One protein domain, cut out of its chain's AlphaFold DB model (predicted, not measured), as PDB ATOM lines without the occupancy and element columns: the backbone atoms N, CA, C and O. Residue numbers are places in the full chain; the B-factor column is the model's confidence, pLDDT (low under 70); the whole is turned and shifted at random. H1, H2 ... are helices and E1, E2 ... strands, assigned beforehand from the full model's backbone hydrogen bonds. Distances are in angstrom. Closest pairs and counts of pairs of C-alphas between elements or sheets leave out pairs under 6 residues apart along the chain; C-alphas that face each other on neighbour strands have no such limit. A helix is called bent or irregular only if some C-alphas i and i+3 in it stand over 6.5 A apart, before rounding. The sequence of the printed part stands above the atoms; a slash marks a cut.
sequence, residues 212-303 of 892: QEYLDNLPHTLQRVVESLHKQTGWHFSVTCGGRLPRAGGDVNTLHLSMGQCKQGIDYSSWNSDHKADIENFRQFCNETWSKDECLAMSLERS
ATOM      1  N   GLN A 212     132.715 171.201 168.954       82.25
ATOM      2  CA  GLN A 212     131.503 171.789 169.521       82.25
ATOM      3  C   GLN A 212     131.797 172.686 170.730       82.25
ATOM      4  O   GLN A 212     131.236 173.774 170.823       82.25
ATOM      5  N   GLU A 213     132.682 172.279 171.642       78.25
ATOM      6  CA  GLU A 213     133.051 173.102 172.799       78.25
ATOM      7  C   GLU A 213     133.764 174.405 172.392       78.25
ATOM      8  O   GLU A 213     133.505 175.465 172.974       78.25
ATOM      9  N   TYR A 214     134.608 174.377 171.356       80.75
ATOM     10  CA  TYR A 214     135.195 175.602 170.808       80.75
ATOM     11  C   TYR A 214     134.144 176.506 170.143       80.75
ATOM     12  O   TYR A 214     134.209 177.726 170.309       80.75
ATOM     13  N   LEU A 215     133.150 175.934 169.452       82.75
ATOM     14  CA  LEU A 215     132.037 176.678 168.851       82.75
ATOM     15  C   LEU A 215     131.103 177.291 169.908       82.75
ATOM     16  O   LEU A 215     130.751 178.463 169.784       82.75
ATOM     17  N   ASP A 216     130.786 176.574 170.989       80.38
ATOM     18  CA  ASP A 216     130.003 177.090 172.126       80.38
ATOM     19  C   ASP A 216     130.682 178.314 172.782       80.38
ATOM     20  O   ASP A 216     130.018 179.253 173.228       80.38
ATOM     21  N   ASN A 217     132.022 178.342 172.811       77.69
ATOM     22  CA  ASN A 217     132.819 179.448 173.358       77.69
ATOM     23  C   ASN A 217     133.140 180.566 172.337       77.69
ATOM     24  O   ASN A 217     133.620 181.645 172.725       77.69
ATOM     25  N   LEU A 218     132.886 180.348 171.042       83.12
ATOM     26  CA  LEU A 218     133.253 181.274 169.968       83.12
ATOM     27  C   LEU A 218     132.537 182.641 170.061       83.12
ATOM     28  O   LEU A 218     133.244 183.652 169.995       83.12
ATOM     29  N   PRO A 219     131.206 182.743 170.298       83.50
ATOM     30  CA  PRO A 219     130.515 184.035 170.370       83.50
ATOM     31  C   PRO A 219     131.081 184.959 171.456       83.50
ATOM     32  O   PRO A 219     131.340 186.134 171.205       83.50
ATOM     33  N   HIS A 220     131.357 184.421 172.648       74.81
ATOM     34  CA  HIS A 220     131.933 185.180 173.768       74.81
ATOM     35  C   HIS A 220     133.361 185.658 173.479       74.81
ATOM     36  O   HIS A 220     133.770 186.749 173.891       74.81
ATOM     37  N   THR A 221     134.126 184.852 172.743       79.88
ATOM     38  CA  THR A 221     135.492 185.184 172.325       79.88
ATOM     39  C   THR A 221     135.486 186.293 171.274       79.88
ATOM     40  O   THR A 221     136.165 187.308 171.455       79.88
ATOM     41  N   LEU A 222     134.660 186.163 170.229       84.31
ATOM     42  CA  LEU A 222     134.496 187.182 169.189       84.31
ATOM     43  C   LEU A 222     133.931 188.491 169.751       84.31
ATOM     44  O   LEU A 222     134.475 189.552 169.450       84.31
ATOM     45  N   GLN A 223     132.935 188.436 170.644       82.88
ATOM     46  CA  GLN A 223     132.415 189.625 171.325       82.88
ATOM     47  C   GLN A 223     133.534 190.379 172.053       82.88
ATOM     48  O   GLN A 223     133.658 191.592 171.903       82.88
ATOM     49  N   ARG A 224     134.398 189.685 172.808       77.50
ATOM     50  CA  ARG A 224     135.525 190.328 173.507       77.50
ATOM     51  C   ARG A 224     136.563 190.919 172.558       77.50
ATOM     52  O   ARG A 224     137.087 191.992 172.853       77.50
ATOM     53  N   VAL A 225     136.873 190.240 171.451       82.19
ATOM     54  CA  VAL A 225     137.759 190.764 170.397       82.19
ATOM     55  C   VAL A 225     137.188 192.067 169.845       82.19
ATOM     56  O   VAL A 225     137.862 193.096 169.868       82.19
ATOM     57  N   VAL A 226     135.926 192.036 169.423       86.50
ATOM     58  CA  VAL A 226     135.233 193.152 168.781       86.50
ATOM     59  C   VAL A 226     135.017 194.324 169.746       86.50
ATOM     60  O   VAL A 226     135.361 195.454 169.401       86.50
ATOM     61  N   GLU A 227     134.587 194.080 170.990       82.19
ATOM     62  CA  GLU A 227     134.532 195.108 172.041       82.19
ATOM     63  C   GLU A 227     135.896 195.762 172.270       82.19
ATOM     64  O   GLU A 227     135.988 196.980 172.426       82.19
ATOM     65  N   SER A 228     136.958 194.954 172.333       78.00
ATOM     66  CA  SER A 228     138.316 195.430 172.586       78.00
ATOM     67  C   SER A 228     138.829 196.283 171.428       78.00
ATOM     68  O   SER A 228     139.458 197.311 171.673       78.00
ATOM     69  N   LEU A 229     138.535 195.914 170.180       82.94
ATOM     70  CA  LEU A 229     138.879 196.707 169.001       82.94
ATOM     71  C   LEU A 229     138.068 198.012 168.953       82.94
ATOM     72  O   LEU A 229     138.668 199.087 168.925       82.94
ATOM     73  N   HIS A 230     136.736 197.939 169.054       86.81
ATOM     74  CA  HIS A 230     135.840 199.100 169.044       86.81
ATOM     75  C   HIS A 230     136.235 200.144 170.103       86.81
ATOM     76  O   HIS A 230     136.416 201.322 169.794       86.81
ATOM     77  N   LYS A 231     136.496 199.706 171.344       76.81
ATOM     78  CA  LYS A 231     136.909 200.576 172.466       76.81
ATOM     79  C   LYS A 231     138.323 201.166 172.323       76.81
ATOM     80  O   LYS A 231     138.711 201.985 173.155       76.81
ATOM     81  N   GLN A 232     139.106 200.744 171.326       77.94
ATOM     82  CA  GLN A 232     140.480 201.206 171.096       77.94
ATOM     83  C   GLN A 232     140.651 202.026 169.816       77.94
ATOM     84  O   GLN A 232     141.437 202.972 169.826       77.94
ATOM     85  N   THR A 233     139.941 201.692 168.736       86.75
ATOM     86  CA  THR A 233     140.004 202.425 167.460       86.75
ATOM     87  C   THR A 233     138.850 203.408 167.271       86.75
ATOM     88  O   THR A 233     138.957 204.311 166.447       86.75
ATOM     89  N   GLY A 234     137.739 203.226 167.997       87.06
ATOM     90  CA  GLY A 234     136.471 203.912 167.737       87.06
ATOM     91  C   GLY A 234     135.742 203.419 166.480       87.06
ATOM     92  O   GLY A 234     134.681 203.941 166.161       87.06
ATOM     93  N   TRP A 235     136.290 202.434 165.758       92.00
ATOM     94  CA  TRP A 235     135.685 201.912 164.531       92.00
ATOM     95  C   TRP A 235     134.507 200.993 164.854       92.00
ATOM     96  O   TRP A 235     134.515 200.295 165.870       92.00
ATOM     97  N   HIS A 236     133.517 200.964 163.969       91.44
ATOM     98  CA  HIS A 236     132.477 199.940 163.972       91.44
ATOM     99  C   HIS A 236     133.023 198.660 163.326       91.44
ATOM    100  O   HIS A 236     133.858 198.726 162.424       91.44
ATOM    101  N   PHE A 237     132.575 197.502 163.802       91.31
ATOM    102  CA  PHE A 237     133.057 196.196 163.354       91.31
ATOM    103  C   PHE A 237     131.887 195.264 163.055       91.31
ATOM    104  O   PHE A 237     130.842 195.330 163.698       91.31
ATOM    105  N   SER A 238     132.088 194.379 162.086       91.25
ATOM    106  CA  SER A 238     131.117 193.385 161.643       91.25
ATOM    107  C   SER A 238     131.882 192.102 161.338       91.25
ATOM    108  O   SER A 238     132.896 192.150 160.638       91.25
ATOM    109  N   VAL A 239     131.474 190.984 161.937       92.00
ATOM    110  CA  VAL A 239     132.172 189.696 161.850       92.00
ATOM    111  C   VAL A 239     131.159 188.610 161.514       92.00
ATOM    112  O   VAL A 239     130.347 188.245 162.358       92.00
ATOM    113  N   THR A 240     131.240 188.071 160.300       91.94
ATOM    114  CA  THR A 240     130.562 186.826 159.916       91.94
ATOM    115  C   THR A 240     131.586 185.696 159.910       91.94
ATOM    116  O   THR A 240     132.709 185.868 159.436       91.94
ATOM    117  N   CYS A 241     131.208 184.539 160.439       91.81
ATOM    118  CA  CYS A 241     131.969 183.297 160.346       91.81
ATOM    119  C   CYS A 241     131.003 182.118 160.178       91.81
ATOM    120  O   CYS A 241     129.813 182.245 160.460       91.81
ATOM    121  N   GLY A 242     131.488 180.986 159.676       91.44
ATOM    122  CA  GLY A 242     130.659 179.819 159.379       91.44
ATOM    123  C   GLY A 242     131.471 178.534 159.426       91.44
ATOM    124  O   GLY A 242     132.701 178.577 159.378       91.44
ATOM    125  N   GLY A 243     130.782 177.408 159.583       91.06
ATOM    126  CA  GLY A 243     131.406 176.107 159.811       91.06
ATOM    127  C   GLY A 243     130.395 174.993 160.058       91.06
ATOM    128  O   GLY A 243     129.225 175.254 160.342       91.06
ATOM    129  N   ARG A 244     130.878 173.750 159.976       88.94
ATOM    130  CA  ARG A 244     130.159 172.536 160.397       88.94
ATOM    131  C   ARG A 244     129.825 172.622 161.894       88.94
ATOM    132  O   ARG A 244     130.706 172.973 162.683       88.94
ATOM    133  N   LEU A 245     128.598 172.289 162.292       86.06
ATOM    134  CA  LEU A 245     128.112 172.340 163.676       86.06
ATOM    135  C   LEU A 245     127.796 170.921 164.196       86.06
ATOM    136  O   LEU A 245     126.726 170.392 163.891       86.06
ATOM    137  N   PRO A 246     128.676 170.302 165.007       86.00
ATOM    138  CA  PRO A 246     128.532 168.903 165.419       86.00
ATOM    139  C   PRO A 246     127.197 168.523 166.084       86.00
ATOM    140  O   PRO A 246     126.717 167.414 165.874       86.00
ATOM    141  N   ARG A 247     126.564 169.425 166.855       83.06
ATOM    142  CA  ARG A 247     125.246 169.195 167.495       83.06
ATOM    143  C   ARG A 247     124.023 169.247 166.567       83.06
ATOM    144  O   ARG A 247     122.921 169.051 167.062       83.06
ATOM    145  N   ALA A 248     124.176 169.576 165.289       83.50
ATOM    146  CA  ALA A 248     123.056 169.717 164.356       83.50
ATOM    147  C   ALA A 248     123.305 168.865 163.105       83.50
ATOM    148  O   ALA A 248     123.553 169.411 162.038       83.50
ATOM    149  N   GLY A 249     123.399 167.539 163.242       79.56
ATOM    150  CA  GLY A 249     123.772 166.645 162.136       79.56
ATOM    151  C   GLY A 249     125.162 166.880 161.510       79.56
ATOM    152  O   GLY A 249     125.495 166.239 160.515       79.56
ATOM    153  N   GLY A 250     125.974 167.798 162.054       79.38
ATOM    154  CA  GLY A 250     127.179 168.326 161.405       79.38
ATOM    155  C   GLY A 250     126.933 169.479 160.415       79.38
ATOM    156  O   GLY A 250     127.885 169.917 159.765       79.38
ATOM    157  N   ASP A 251     125.699 169.983 160.295       85.44
ATOM    158  CA  ASP A 251     125.275 170.985 159.308       85.44
ATOM    159  C   ASP A 251     126.093 172.280 159.335       85.44
ATOM    160  O   ASP A 251     126.626 172.721 160.356       85.44
ATOM    161  N   VAL A 252     126.130 172.948 158.183       87.50
ATOM    162  CA  VAL A 252     126.771 174.251 158.028       87.50
ATOM    163  C   VAL A 252     125.906 175.353 158.649       87.50
ATOM    164  O   VAL A 252     124.827 175.709 158.153       87.50
ATOM    165  N   ASN A 253     126.427 175.936 159.727       88.12
ATOM    166  CA  ASN A 253     125.854 177.088 160.411       88.12
ATOM    167  C   ASN A 253     126.699 178.353 160.179       88.12
ATOM    168  O   ASN A 253     127.897 178.277 159.895       88.12
ATOM    169  N   THR A 254     126.085 179.526 160.340       89.19
ATOM    170  CA  THR A 254     126.767 180.827 160.309       89.19
ATOM    171  C   THR A 254     126.498 181.613 161.591       89.19
ATOM    172  O   THR A 254     125.396 181.617 162.135       89.19
ATOM    173  N   LEU A 255     127.534 182.278 162.095       87.94
ATOM    174  CA  LEU A 255     127.496 183.147 163.264       87.94
ATOM    175  C   LEU A 255     127.890 184.558 162.827       87.94
ATOM    176  O   LEU A 255     128.995 184.777 162.322       87.94
ATOM    177  N   HIS A 256     126.998 185.515 163.067       89.81
ATOM    178  CA  HIS A 256     127.239 186.930 162.816       89.81
ATOM    179  C   HIS A 256     127.299 187.727 164.125       89.81
ATOM    180  O   HIS A 256     126.467 187.542 165.012       89.81
ATOM    181  N   LEU A 257     128.261 188.645 164.226       88.88
ATOM    182  CA  LEU A 257     128.404 189.578 165.339       88.88
ATOM    183  C   LEU A 257     128.810 190.964 164.824       88.88
ATOM    184  O   LEU A 257     129.935 191.173 164.368       88.88
ATOM    185  N   SER A 258     127.898 191.927 164.943       89.25
ATOM    186  CA  SER A 258     128.146 193.347 164.680       89.25
ATOM    187  C   SER A 258     128.342 194.130 165.977       89.25
ATOM    188  O   SER A 258     127.749 193.810 167.005       89.25
ATOM    189  N   MET A 259     129.139 195.197 165.928       90.31
ATOM    190  CA  MET A 259     129.270 196.147 167.028       90.31
ATOM    191  C   MET A 259     129.521 197.561 166.529       90.31
ATOM    192  O   MET A 259     130.561 197.866 165.935       90.31
ATOM    193  N   GLY A 260     128.579 198.441 166.843       86.81
ATOM    194  CA  GLY A 260     128.640 199.835 166.457       86.81
ATOM    195  C   GLY A 260     127.274 200.327 166.025       86.81
ATOM    196  O   GLY A 260     126.666 199.751 165.127       86.81
ATOM    197  N   GLN A 261     126.842 201.415 166.650       91.19
ATOM    198  CA  GLN A 261     125.571 202.057 166.368       91.19
ATOM    199  C   GLN A 261     125.783 203.291 165.493       91.19
ATOM    200  O   GLN A 261     126.765 204.023 165.663       91.19
ATOM    201  N   CYS A 262     124.856 203.533 164.569       88.44
ATOM    202  CA  CYS A 262     124.800 204.775 163.805       88.44
ATOM    203  C   CYS A 262     124.404 205.964 164.710       88.44
ATOM    204  O   CYS A 262     124.095 205.802 165.892       88.44
ATOM    205  N   LYS A 263     124.338 207.182 164.150       87.88
ATOM    206  CA  LYS A 263     123.905 208.383 164.897       87.88
ATOM    207  C   LYS A 263     122.492 208.270 165.500       87.88
ATOM    208  O   LYS A 263     122.204 208.982 166.454       87.88
ATOM    209  N   GLN A 264     121.638 207.394 164.965       88.44
ATOM    210  CA  GLN A 264     120.277 207.131 165.458       88.44
ATOM    211  C   GLN A 264     120.222 206.016 166.526       88.44
ATOM    212  O   GLN A 264     119.138 205.652 166.966       88.44
ATOM    213  N   GLY A 265     121.363 205.444 166.937       87.81
ATOM    214  CA  GLY A 265     121.421 204.347 167.915       87.81
ATOM    215  C   GLY A 265     121.164 202.946 167.340       87.81
ATOM    216  O   GLY A 265     121.106 201.986 168.101       87.81
ATOM    217  N   ILE A 266     121.024 202.815 166.016       87.94
ATOM    218  CA  ILE A 266     120.704 201.555 165.327       87.94
ATOM    219  C   ILE A 266     122.001 200.788 165.022       87.94
ATOM    220  O   ILE A 266     122.950 201.370 164.490       87.94
ATOM    221  N   ASP A 267     122.050 199.499 165.359       86.19
ATOM    222  CA  ASP A 267     123.177 198.603 165.062       86.19
ATOM    223  C   ASP A 267     123.221 198.195 163.574       86.19
ATOM    224  O   ASP A 267     122.206 198.176 162.879       86.19
ATOM    225  N   TYR A 268     124.404 197.836 163.065       87.06
ATOM    226  CA  TYR A 268     124.609 197.550 161.633       87.06
ATOM    227  C   TYR A 268     123.631 196.512 161.043       87.06
ATOM    228  O   TYR A 268     123.103 196.729 159.954       87.06
ATOM    229  N   SER A 269     123.340 195.425 161.765       83.88
ATOM    230  CA  SER A 269     122.433 194.352 161.323       83.88
ATOM    231  C   SER A 269     120.945 194.728 161.304       83.88
ATOM    232  O   SER A 269     120.140 193.986 160.756       83.88
ATOM    233  N   SER A 270     120.555 195.843 161.931       86.12
ATOM    234  CA  SER A 270     119.201 196.413 161.837       86.12
ATOM    235  C   SER A 270     119.144 197.675 160.968       86.12
ATOM    236  O   SER A 270     118.053 198.140 160.648       86.12
ATOM    237  N   TRP A 271     120.299 198.207 160.557       90.69
ATOM    238  CA  TRP A 271     120.416 199.315 159.609       90.69
ATOM    239  C   TRP A 271     120.550 198.843 158.149       90.69
ATOM    240  O   TRP A 271     119.972 199.458 157.258       90.69
ATOM    241  N   ASN A 272     121.280 197.751 157.894       88.00
ATOM    242  CA  ASN A 272     121.378 197.129 156.570       88.00
ATOM    243  C   ASN A 272     120.203 196.152 156.355       88.00
ATOM    244  O   ASN A 272     120.162 195.096 156.986       88.00
ATOM    245  N   SER A 273     119.273 196.478 155.450       84.56
ATOM    246  CA  SER A 273     118.158 195.597 155.052       84.56
ATOM    247  C   SER A 273     118.632 194.271 154.457       84.56
ATOM    248  O   SER A 273     118.026 193.222 154.687       84.56
ATOM    249  N   ASP A 274     119.746 194.321 153.734       89.00
ATOM    250  CA  ASP A 274     120.233 193.251 152.868       89.00
ATOM    251  C   ASP A 274     121.187 192.315 153.634       89.00
ATOM    252  O   ASP A 274     121.607 191.278 153.127       89.00
ATOM    253  N   HIS A 275     121.444 192.616 154.912       85.12
ATOM    254  CA  HIS A 275     122.274 191.853 155.851       85.12
ATOM    255  C   HIS A 275     121.940 190.355 155.905       85.12
ATOM    256  O   HIS A 275     122.827 189.517 156.063       85.12
ATOM    257  N   LYS A 276     120.661 190.001 155.738       86.94
ATOM    258  CA  LYS A 276     120.218 188.601 155.662       86.94
ATOM    259  C   LYS A 276     120.655 187.920 154.363       86.94
ATOM    260  O   LYS A 276     121.030 186.753 154.404       86.94
ATOM    261  N   ALA A 277     120.646 188.639 153.242       89.88
ATOM    262  CA  ALA A 277     121.170 188.145 151.973       89.88
ATOM    263  C   ALA A 277     122.703 188.048 152.010       89.88
ATOM    264  O   ALA A 277     123.248 187.054 151.548       89.88
ATOM    265  N   ASP A 278     123.401 189.001 152.643       87.50
ATOM    266  CA  ASP A 278     124.852 188.910 152.883       87.50
ATOM    267  C   ASP A 278     125.225 187.642 153.679       87.50
ATOM    268  O   ASP A 278     126.187 186.946 153.341       87.50
ATOM    269  N   ILE A 279     124.449 187.314 154.722       90.00
ATOM    270  CA  ILE A 279     124.628 186.086 155.510       90.00
ATOM    271  C   ILE A 279     124.319 184.835 154.682       90.00
ATOM    272  O   ILE A 279     125.101 183.890 154.737       90.00
ATOM    273  N   GLU A 280     123.235 184.809 153.903       88.75
ATOM    274  CA  GLU A 280     122.870 183.618 153.122       88.75
ATOM    275  C   GLU A 280     123.825 183.386 151.936       88.75
ATOM    276  O   GLU A 280     124.230 182.254 151.693       88.75
ATOM    277  N   ASN A 281     124.316 184.446 151.282       91.81
ATOM    278  CA  ASN A 281     125.396 184.365 150.289       91.81
ATOM    279  C   ASN A 281     126.676 183.768 150.904       91.81
ATOM    280  O   ASN A 281     127.321 182.894 150.321       91.81
ATOM    281  N   PHE A 282     127.036 184.203 152.118       91.56
ATOM    282  CA  PHE A 282     128.163 183.628 152.853       91.56
ATOM    283  C   PHE A 282     127.890 182.180 153.300       91.56
ATOM    284  O   PHE A 282     128.810 181.359 153.324       91.56
ATOM    285  N   ARG A 283     126.634 181.831 153.604       91.00
ATOM    286  CA  ARG A 283     126.216 180.459 153.909       91.00
ATOM    287  C   ARG A 283     126.304 179.551 152.686       91.00
ATOM    288  O   ARG A 283     126.798 178.439 152.828       91.00
ATOM    289  N   GLN A 284     125.921 180.018 151.498       91.75
ATOM    290  CA  GLN A 284     126.103 179.273 150.252       91.75
ATOM    291  C   GLN A 284     127.588 178.972 150.009       91.75
ATOM    292  O   GLN A 284     127.940 177.813 149.806       91.75
ATOM    293  N   PHE A 285     128.471 179.968 150.139       92.94
ATOM    294  CA  PHE A 285     129.923 179.750 150.077       92.94
ATOM    295  C   PHE A 285     130.402 178.695 151.093       92.94
ATOM    296  O   PHE A 285     131.213 177.828 150.763       92.94
ATOM    297  N   CYS A 286     129.876 178.717 152.321       90.62
ATOM    298  CA  CYS A 286     130.178 177.697 153.326       90.62
ATOM    299  C   CYS A 286     129.663 176.298 152.921       90.62
ATOM    300  O   CYS A 286     130.385 175.318 153.090       90.62
ATOM    301  N   ASN A 287     128.457 176.194 152.350       88.56
ATOM    302  CA  ASN A 287     127.885 174.936 151.851       88.56
ATOM    303  C   ASN A 287     128.696 174.356 150.676       88.56
ATOM    304  O   ASN A 287     128.850 173.144 150.577       88.56
ATOM    305  N   GLU A 288     129.242 175.206 149.804       90.88
ATOM    306  CA  GLU A 288     130.117 174.804 148.690       90.88
ATOM    307  C   GLU A 288     131.540 174.430 149.154       90.88
ATOM    308  O   GLU A 288     132.231 173.662 148.488       90.88
ATOM    309  N   THR A 289     131.975 174.928 150.317       90.56
ATOM    310  CA  THR A 289     133.298 174.639 150.907       90.56
ATOM    311  C   THR A 289     133.371 173.254 151.570       90.56
ATOM    312  O   THR A 289     134.467 172.736 151.796       90.56
ATOM    313  N   TRP A 290     132.231 172.643 151.907       87.31
ATOM    314  CA  TRP A 290     132.162 171.501 152.821       87.31
ATOM    315  C   TRP A 290     131.212 170.405 152.330       87.31
ATOM    316  O   TRP A 290     129.999 170.596 152.272       87.31
ATOM    317  N   SER A 291     131.753 169.221 152.021       86.62
ATOM    318  CA  SER A 291     130.933 168.098 151.550       86.62
ATOM    319  C   SER A 291     130.050 167.525 152.665       86.62
ATOM    320  O   SER A 291     130.405 167.584 153.849       86.62
ATOM    321  N   LYS A 292     128.904 166.941 152.281       83.56
ATOM    322  CA  LYS A 292     127.937 166.343 153.217       83.56
ATOM    323  C   LYS A 292     128.536 165.192 154.023       83.56
ATOM    324  O   LYS A 292     128.292 165.116 155.222       83.56
ATOM    325  N   ASP A 293     129.352 164.349 153.400       82.56
ATOM    326  CA  ASP A 293     129.921 163.164 154.052       82.56
ATOM    327  C   ASP A 293     130.886 163.565 155.179       82.56
ATOM    328  O   ASP A 293     130.826 163.030 156.284       82.56
ATOM    329  N   GLU A 294     131.701 164.598 154.954       82.75
ATOM    330  CA  GLU A 294     132.550 165.198 155.991       82.75
ATOM    331  C   GLU A 294     131.757 165.992 157.057       82.75
ATOM    332  O   GLU A 294     132.279 166.234 158.148       82.75
ATOM    333  N   CYS A 295     130.528 166.450 156.768       82.88
ATOM    334  CA  CYS A 295     129.634 167.019 157.788       82.88
ATOM    335  C   CYS A 295     129.112 165.905 158.696       82.88
ATOM    336  O   CYS A 295     129.270 165.988 159.910       82.88
ATOM    337  N   LEU A 296     128.586 164.831 158.105       82.38
ATOM    338  CA  LEU A 296     128.081 163.661 158.826       82.38
ATOM    339  C   LEU A 296     129.178 162.976 159.659       82.38
ATOM    340  O   LEU A 296     128.916 162.554 160.782       82.38
ATOM    341  N   ALA A 297     130.423 162.938 159.168       81.44
ATOM    342  CA  ALA A 297     131.582 162.462 159.930       81.44
ATOM    343  C   ALA A 297     131.896 163.313 161.181       81.44
ATOM    344  O   ALA A 297     132.492 162.813 162.129       81.44
ATOM    345  N   MET A 298     131.475 164.583 161.202       77.31
ATOM    346  CA  MET A 298     131.593 165.499 162.344       77.31
ATOM    347  C   MET A 298     130.317 165.568 163.205       77.31
ATOM    348  O   MET A 298     130.252 166.402 164.109       77.31
ATOM    349  N   SER A 299     129.301 164.743 162.931       85.38
ATOM    350  CA  SER A 299     128.022 164.751 163.650       85.38
ATOM    351  C   SER A 299     128.097 164.024 164.994       85.38
ATOM    352  O   SER A 299     128.529 162.874 165.065       85.38
ATOM    353  N   LEU A 300     127.575 164.655 166.050       79.12
ATOM    354  CA  LEU A 300     127.353 164.017 167.356       79.12
ATOM    355  C   LEU A 300     126.117 163.101 167.369       79.12
ATOM    356  O   LEU A 300     125.928 162.343 168.313       79.12
ATOM    357  N   GLU A 301     125.284 163.155 166.327       76.00
ATOM    358  CA  GLU A 301     124.098 162.301 166.149       76.00
ATOM    359  C   GLU A 301     124.412 161.040 165.320       76.00
ATOM    360  O   GLU A 301     123.516 160.271 164.967       76.00
ATOM    361  N   ARG A 302     125.691 160.807 164.989       71.44
ATOM    362  CA  ARG A 302     126.154 159.610 164.280       71.44
ATOM    363  C   ARG A 302     125.967 158.371 165.163       71.44
ATOM    364  O   ARG A 302     126.823 158.058 165.987       71.44
ATOM    365  N   SER A 303     124.876 157.638 164.945       51.16
ATOM    366  CA  SER A 303     124.638 156.322 165.549       51.16
ATOM    367  C   SER A 303     125.867 155.423 165.389       51.16
ATOM    368  O   SER A 303     126.301 155.172 164.259       51.16
TER     369      SER A 303
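AT A GLANCE: This is residues 212 to 303 of the 892 residues of an uncharacterized protein of Punctularia strigosozonata (strain HHB-11173) (UniProt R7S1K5). A long two-stranded hairpin, E1 and E2, forms the middle, with the long helix H1 over one face of this narrow ribbon and H3 over the other. The short helices H2 and H4 lie near opposite ends of the ribbon. The printed part has 92 residues, in the order H1, E1, E2, H2, H3, H4, with an antiparallel sheet and a mixed class of helices and strands. It is loose, with a radius of gyration of the C-alphas of 15.6 A, and elongated, spanning 51 by 27 by 17 A.

HOW THE PARTS SIT: H1, residues 212 to 233, has a kink of 34 degrees near residue 219 and is irregular, with C-alphas 216 and 219 7.2 A apart. E1, residues 237 to 244, and E2, residues 252 to 259, are antiparallel neighbours in a hairpin, their directions at 167 degrees; N 239 and O 257 are 2.9 A apart, and N 255 and O 241 2.8 A, within hydrogen-bond range. The closest C-alphas of H1 and E2 are those of Val 226 and Met 259, 6.9 A apart. H2, residues 268 to 271, and H3, residues 275 to 289, are close but not clearly touching, their closest C-alphas, Ser 269 and His 275, being 6.0 A apart. The closest C-alphas of H3 and E1 are those of Gly 242 and Cys 286, 6.4 A apart. H4, residues 292 to 296, is apart from H3; its closest C-alpha to E1 is Cys 295, 6.1 A from that of Arg 244. Every O i to N i+4 pair is within hydrogen-bond range in H3 and H4, and 16 of 18 in H1; H2 is too short for one.

IN THESE COORDINATES: H1 measures 31.9 A from C-alpha 212 at (131.503, 171.789, 169.521) to C-alpha 233. E1 measures 24.0 A, E2 23.8 A and H3 21.0 A. H4 ends with C-alpha 296 at (128.081, 163.661, 158.826).

THE WHOLE: The two C-alphas farthest apart, those of Lys 263 and Ser 303, are 52.1 A apart. The printed part has no cut, and no link is long. Mean pLDDT of the printed part is 85.4; residue 303 is under 70.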